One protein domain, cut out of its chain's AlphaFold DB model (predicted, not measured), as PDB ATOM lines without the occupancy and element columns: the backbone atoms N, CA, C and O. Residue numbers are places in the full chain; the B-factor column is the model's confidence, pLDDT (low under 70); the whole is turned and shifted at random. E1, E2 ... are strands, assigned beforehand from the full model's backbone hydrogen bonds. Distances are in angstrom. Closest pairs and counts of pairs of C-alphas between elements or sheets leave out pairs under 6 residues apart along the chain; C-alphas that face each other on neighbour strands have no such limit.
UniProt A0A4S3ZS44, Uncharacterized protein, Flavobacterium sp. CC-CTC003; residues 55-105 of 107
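What this domain is: This is residues 55 to 105 of the 107 residues of an uncharacterized protein of Flavobacterium sp. CC-CTC003 (UniProt A0A4S3ZS44). This is a model with little regular structure: a narrow two-strand hairpin, E1 and E2, makes one arm of a loose V, and the long loop joining them, folded back on itself and tied by two short pairings, makes the other. The printed part has 51 residues, with no named helix and two named strands, E1 then E2, antiparallel. The class is all strand, with only 10 residues in named elements. The whole is loose, with a radius of gyration of the C-alphas of 12.8 A and spans of 33 by 32 by 21 A.

Where its parts are: E1, residues 57 to 61, begins at C-alpha 57 (32.937, 176.167, 28.350) and measures 13.2 A. E2, residues 100 to 104, also 13.2 A, ends at C-alpha 104 (35.603, 176.025, 24.826).

How they stand to each other: E1 and E2 form an antiparallel hairpin, their directions 154 degrees apart. C-alphas 57 and 104 face each other at 4.4 A. N 58 and O 103, 2.9 A apart, are within hydrogen-bond range. In the loop, residues 71 to 72 pair antiparallel with 95 to 96, and 75 to 76 with 87 to 88.

The domain as a whole: The farthest C-alphas, of Ser 55 and Gly 68, are 35.6 A apart. The link, 38 residues, is long. The printed part has no cut, and no printed residue is under pLDDT 70.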
ATOM      1  N   SER A  55      29.699 179.880  30.904       88.75
ATOM      2  CA  SER A  55      28.735 179.357  29.926       88.75
ATOM      3  C   SER A  55      29.360 178.921  28.600       88.75
ATOM      4  O   SER A  55      28.795 178.063  27.918       88.75
ATOM      5  N   ASP A  56      30.505 179.506  28.254       90.44
ATOM      6  CA  ASP A  56      31.209 179.317  26.986       90.44
ATOM      7  C   ASP A  56      32.089 178.061  27.013       90.44
ATOM      8  O   ASP A  56      32.705 177.721  26.006       90.44
ATOM      9  N   TYR A  57      32.154 177.377  28.157       92.06
ATOM     10  CA  TYR A  57      32.937 176.167  28.350       92.06
ATOM     11  C   TYR A  57      32.039 174.984  28.700       92.06
ATOM     12  O   TYR A  57      30.933 175.136  29.230       92.06
ATOM     13  N   GLU A  58      32.524 173.791  28.391       93.25
ATOM     14  CA  GLU A  58      31.942 172.527  28.814       93.25
ATOM     15  C   GLU A  58      32.973 171.666  29.531       93.25
ATOM     16  O   GLU A  58      34.183 171.807  29.340       93.25
ATOM     17  N   TRP A  59      32.451 170.809  30.397       91.50
ATOM     18  CA  TRP A  59      33.222 169.860  31.176       91.50
ATOM     19  C   TRP A  59      33.031 168.500  30.528       91.50
ATOM     20  O   TRP A  59      31.895 168.055  30.369       91.50
ATOM     21  N   ILE A  60      34.134 167.867  30.145       90.31
ATOM     22  CA  ILE A  60      34.120 166.541  29.539       90.31
ATOM     23  C   ILE A  60      34.876 165.598  30.461       90.31
ATOM     24  O   ILE A  60      36.078 165.752  30.682       90.31
ATOM     25  N   GLU A  61      34.147 164.628  30.999       90.19
ATOM     26  CA  GLU A  61      34.733 163.505  31.719       90.19
ATOM     27  C   GLU A  61      35.364 162.540  30.719       90.19
ATOM     28  O   GLU A  61      34.793 162.241  29.663       90.19
ATOM     29  N   LEU A  62      36.557 162.053  31.048       88.00
ATOM     30  CA  LEU A  62      37.202 161.031  30.241       88.00
ATOM     31  C   LEU A  62      36.524 159.685  30.509       88.00
ATOM     32  O   LEU A  62      36.232 159.361  31.661       88.00
ATOM     33  N   PRO A  63      36.251 158.881  29.468       86.31
ATOM     34  CA  PRO A  63      35.558 157.618  29.661       86.31
ATOM     35  C   PRO A  63      36.351 156.685  30.588       86.31
ATOM     36  O   PRO A  63      37.571 156.774  30.720       86.31
ATOM     37  N   PHE A  64      35.679 155.744  31.241       83.25
ATOM     38  CA  PHE A  64      36.404 154.697  31.951       83.25
ATOM     39  C   PHE A  64      36.897 153.643  30.952       83.25
ATOM     40  O   PHE A  64      36.124 153.129  30.137       83.25
ATOM     41  N   MET A  65      38.187 153.311  31.010       79.25
ATOM     42  CA  MET A  65      38.786 152.290  30.157       79.25
ATOM     43  C   MET A  65      38.631 150.902  30.790       79.25
ATOM     44  O   MET A  65      39.216 150.607  31.824       79.25
ATOM     45  N   ASN A  66      37.858 150.024  30.142       78.31
ATOM     46  CA  ASN A  66      37.716 148.611  30.539       78.31
ATOM     47  C   ASN A  66      38.798 147.695  29.929       78.31
ATOM     48  O   ASN A  66      38.687 146.471  29.965       78.31
ATOM     49  N   ASN A  67      39.830 148.277  29.328       72.31
ATOM     50  CA  ASN A  67      41.038 147.590  28.889       72.31
ATOM     51  C   ASN A  67      42.152 147.979  29.875       72.31
ATOM     52  O   ASN A  67      42.087 149.054  30.448       72.31
ATOM     53  N   GLY A  68      43.131 147.112  30.150       73.94
ATOM     54  CA  GLY A  68      44.106 147.277  31.251       73.94
ATOM     55  C   GLY A  68      45.049 148.496  31.186       73.94
ATOM     56  O   GLY A  68      46.100 148.477  31.819       73.94
ATOM     57  N   TYR A  69      44.710 149.520  30.407       78.31
ATOM     58  CA  TYR A  69      45.372 150.810  30.331       78.31
ATOM     59  C   TYR A  69      44.797 151.769  31.379       78.31
ATOM     60  O   TYR A  69      43.588 151.839  31.585       78.31
ATOM     61  N   SER A  70      45.671 152.537  32.026       81.75
ATOM     62  CA  SER A  70      45.303 153.485  33.086       81.75
ATOM     63  C   SER A  70      45.367 154.953  32.656       81.75
ATOM     64  O   SER A  70      44.950 155.819  33.424       81.75
ATOM     65  N   SER A  71      45.880 155.242  31.454       88.00
ATOM     66  CA  SER A  71      46.166 156.605  31.010       88.00
ATOM     67  C   SER A  71      45.839 156.880  29.539       88.00
ATOM     68  O   SER A  71      45.817 155.991  28.686       88.00
ATOM     69  N   TYR A  72      45.586 158.153  29.264       87.88
ATOM     70  CA  TYR A  72      45.274 158.742  27.974       87.88
ATOM     71  C   TYR A  72      46.492 159.457  27.391       87.88
ATOM     72  O   TYR A  72      47.323 160.004  28.115       87.88
ATOM     73  N   ARG A  73      46.562 159.493  26.057       87.94
ATOM     74  CA  ARG A  73      47.524 160.303  25.297       87.94
ATOM     75  C   ARG A  73      46.779 161.454  24.634       87.94
ATOM     76  O   ARG A  73      45.696 161.246  24.090       87.94
ATOM     77  N   ILE A  74      47.367 162.645  24.665       89.00
ATOM     78  CA  ILE A  74      46.848 163.815  23.952       89.00
ATOM     79  C   ILE A  74      47.498 163.844  22.568       89.00
ATOM     80  O   ILE A  74      48.725 163.838  22.453       89.00
ATOM     81  N   MET A  75      46.671 163.871  21.527       90.81
ATOM     82  CA  MET A  75      47.097 163.886  20.128       90.81
ATOM     83  C   MET A  75      46.481 165.103  19.433       90.81
ATOM     84  O   MET A  75      45.299 165.376  19.629       90.81
ATOM     85  N   ASP A  76      47.274 165.811  18.635       90.25
ATOM     86  CA  ASP A  76      46.791 166.735  17.607       90.25
ATOM     87  C   ASP A  76      46.434 165.899  16.373       90.25
ATOM     88  O   ASP A  76      47.264 165.108  15.912       90.25
ATOM     89  N   ASP A  77      45.197 166.012  15.891       91.38
ATOM     90  CA  ASP A  77      44.706 165.230  14.757       91.38
ATOM     91  C   ASP A  77      45.218 165.751  13.407       91.38
ATOM     92  O   ASP A  77      45.055 165.076  12.392       91.38
ATOM     93  N   GLY A  78      45.868 166.920  13.376       88.88
ATOM     94  CA  GLY A  78      46.360 167.530  12.146       88.88
ATOM     95  C   GLY A  78      45.242 167.833  11.147       88.88
ATOM     96  O   GLY A  78      45.484 167.782   9.941       88.88
ATOM     97  N   GLU A  79      44.024 168.093  11.637       90.19
ATOM     98  CA  GLU A  79      42.819 168.319  10.829       90.19
ATOM     99  C   GLU A  79      42.446 167.115   9.936       90.19
ATOM    100  O   GLU A  79      41.842 167.269   8.870       90.19
ATOM    101  N   THR A  80      42.813 165.893  10.340       92.62
ATOM    102  CA  THR A  80      42.543 164.674   9.570       92.62
ATOM    103  C   THR A  80      42.244 163.458  10.446       92.62
ATOM    104  O   THR A  80      42.871 163.215  11.472       92.62
ATOM    105  N   ASP A  81      41.326 162.606   9.987       90.00
ATOM    106  CA  ASP A  81      41.028 161.329  10.646       90.00
ATOM    107  C   ASP A  81      42.118 160.263  10.416       90.00
ATOM    108  O   ASP A  81      42.095 159.192  11.035       90.00
ATOM    109  N   ASN A  82      43.086 160.515   9.522       93.81
ATOM    110  CA  ASN A  82      44.196 159.592   9.310       93.81
ATOM    111  C   ASN A  82      45.206 159.682  10.465       93.81
ATOM    112  O   ASN A  82      46.034 160.591  10.526       93.81
ATOM    113  N   ARG A  83      45.192 158.661  11.329       91.75
ATOM    114  CA  ARG A  83      46.056 158.553  12.516       91.75
ATOM    115  C   ARG A  83      47.553 158.608  12.233       91.75
ATOM    116  O   ARG A  83      48.316 158.918  13.142       91.75
ATOM    117  N   GLU A  84      47.993 158.308  11.014       93.06
ATOM    118  CA  GLU A  84      49.406 158.437  10.632       93.06
ATOM    119  C   GLU A  84      49.893 159.892  10.650       93.06
ATOM    120  O   GLU A  84      51.092 160.140  10.775       93.06
ATOM    121  N   HIS A  85      48.974 160.853  10.543       93.06
ATOM    122  CA  HIS A  85      49.271 162.281  10.607       93.06
ATOM    123  C   HIS A  85      49.132 162.861  12.016       93.06
ATOM    124  O   HIS A  85      49.482 164.020  12.223       93.06
ATOM    125  N   TRP A  86      48.665 162.070  12.986       94.31
ATOM    126  CA  TRP A  86      48.455 162.559  14.341       94.31
ATOM    127  C   TRP A  86      49.784 162.764  15.060       94.31
ATOM    128  O   TRP A  86      50.662 161.895  15.062       94.31
ATOM    129  N   ILE A  87      49.916 163.904  15.731       92.88
ATOM    130  CA  ILE A  87      51.134 164.282  16.443       92.88
ATOM    131  C   ILE A  87      50.861 164.231  17.940       92.88
ATOM    132  O   ILE A  87      50.004 164.937  18.464       92.88
ATOM    133  N   GLU A  88      51.614 163.396  18.652       91.06
ATOM    134  CA  GLU A  88      51.506 163.329  20.106       91.06
ATOM    135  C   GLU A  88      52.041 164.601  20.768       91.06
ATOM    136  O   GLU A  88      53.151 165.069  20.479       91.06
ATOM    137  N   PHE A  89      51.284 165.102  21.738       90.00
ATOM    138  CA  PHE A  89      51.730 166.157  22.627       90.00
ATOM    139  C   PHE A  89      52.780 165.616  23.613       90.00
ATOM    140  O   PHE A  89      52.471 164.871  24.537       90.00
ATOM    141  N   LYS A  90      54.050 165.987  23.413       84.12
ATOM    142  CA  LYS A  90      55.204 165.380  24.112       84.12
ATOM    143  C   LYS A  90      55.459 165.886  25.535       84.12
ATOM    144  O   LYS A  90      56.413 165.439  26.174       84.12
ATOM    145  N   THR A  91      54.697 166.860  26.025       83.06
ATOM    146  CA  THR A  91      54.871 167.343  27.401       83.06
ATOM    147  C   THR A  91      54.464 166.233  28.373       83.06
ATOM    148  O   THR A  91      53.442 165.594  28.134       83.06
ATOM    149  N   PRO A  92      55.223 165.993  29.460       75.38
ATOM    150  CA  PRO A  92      54.916 164.941  30.425       75.38
ATOM    151  C   PRO A  92      53.691 165.327  31.262       75.38
ATOM    152  O   PRO A  92      53.809 165.800  32.390       75.38
ATOM    153  N   ILE A  93      52.513 165.167  30.672       84.25
ATOM    154  CA  ILE A  93      51.224 165.267  31.339       84.25
ATOM    155  C   ILE A  93      50.631 163.869  31.284       84.25
ATOM    156  O   ILE A  93      50.329 163.355  30.209       84.25
ATOM    157  N   GLU A  94      50.508 163.241  32.448       86.69
ATOM    158  CA  GLU A  94      49.735 162.016  32.578       86.69
ATOM    159  C   GLU A  94      48.264 162.395  32.712       86.69
ATOM    160  O   GLU A  94      47.906 163.239  33.531       86.69
ATOM    161  N   VAL A  95      47.431 161.792  31.871       89.31
ATOM    162  CA  VAL A  95      45.984 161.984  31.875       89.31
ATOM    163  C   VAL A  95      45.348 160.634  32.161       89.31
ATOM    164  O   VAL A  95      45.718 159.638  31.553       89.31
ATOM    165  N   THR A  96      44.393 160.577  33.071       90.00
ATOM    166  CA  THR A  96      43.760 159.357  33.580       90.00
ATOM    167  C   THR A  96      42.241 159.473  33.498       90.00
ATOM    168  O   THR A  96      41.697 160.542  33.242       90.00
ATOM    169  N   ALA A  97      41.520 158.378  33.746       87.81
ATOM    170  CA  ALA A  97      40.052 158.395  33.750       87.81
ATOM    171  C   ALA A  97      39.437 159.243  34.885       87.81
ATOM    172  O   ALA A  97      38.238 159.497  34.868       87.81
ATOM    173  N   THR A  98      40.227 159.665  35.879       88.25
ATOM    174  CA  THR A  98      39.769 160.580  36.939       88.25
ATOM    175  C   THR A  98      39.969 162.055  36.598       88.25
ATOM    176  O   THR A  98      39.517 162.917  37.350       88.25
ATOM    177  N   ASP A  99      40.648 162.350  35.489       90.75
ATOM    178  CA  ASP A  99      40.828 163.710  34.998       90.75
ATOM    179  C   ASP A  99      39.633 164.160  34.146       90.75
ATOM    180  O   ASP A  99      38.790 163.370  33.715       90.75
ATOM    181  N   PHE A 100      39.568 165.464  33.888       90.44
ATOM    182  CA  PHE A 100      38.524 166.086  33.083       90.44
ATOM    183  C   PHE A 100      39.117 167.136  32.148       90.44
ATOM    184  O   PHE A 100      40.135 167.767  32.440       90.44
ATOM    185  N   LEU A 101      38.448 167.346  31.018       89.38
ATOM    186  CA  LEU A 101      38.780 168.394  30.065       89.38
ATOM    187  C   LEU A 101      37.807 169.561  30.226       89.38
ATOM    188  O   LEU A 101      36.600 169.369  30.379       89.38
ATOM    189  N   VAL A 102      38.340 170.780  30.154       89.50
ATOM    190  CA  VAL A 102      37.541 172.004  30.046       89.50
ATOM    191  C   VAL A 102      37.727 172.543  28.638       89.50
ATOM    192  O   VAL A 102      38.773 173.109  28.317       89.50
ATOM    193  N   LEU A 103      36.722 172.344  27.791       89.56
ATOM    194  CA  LEU A 103      36.767 172.763  26.394       89.56
ATOM    195  C   LEU A 103      35.932 174.016  26.184       89.56
ATOM    196  O   LEU A 103      34.896 174.211  26.817       89.56
ATOM    197  N   LYS A 104      36.392 174.884  25.284       88.75
ATOM    198  CA  LYS A 104      35.603 176.025  24.826       88.75
ATOM    199  C   LYS A 104      34.599 175.524  23.795       88.75
ATOM    200  O   LYS A 104      35.003 174.919  22.806       88.75
ATOM    201  N   LYS A 105      33.317 175.808  24.011       87.38
ATOM    202  CA  LYS A 105      32.260 175.426  23.075       87.38
ATOM    203  C   LYS A 105      32.500 176.093  21.715       87.38
ATOM    204  O   LYS A 105      32.920 177.260  21.683       87.38
TER     205      LYS A 105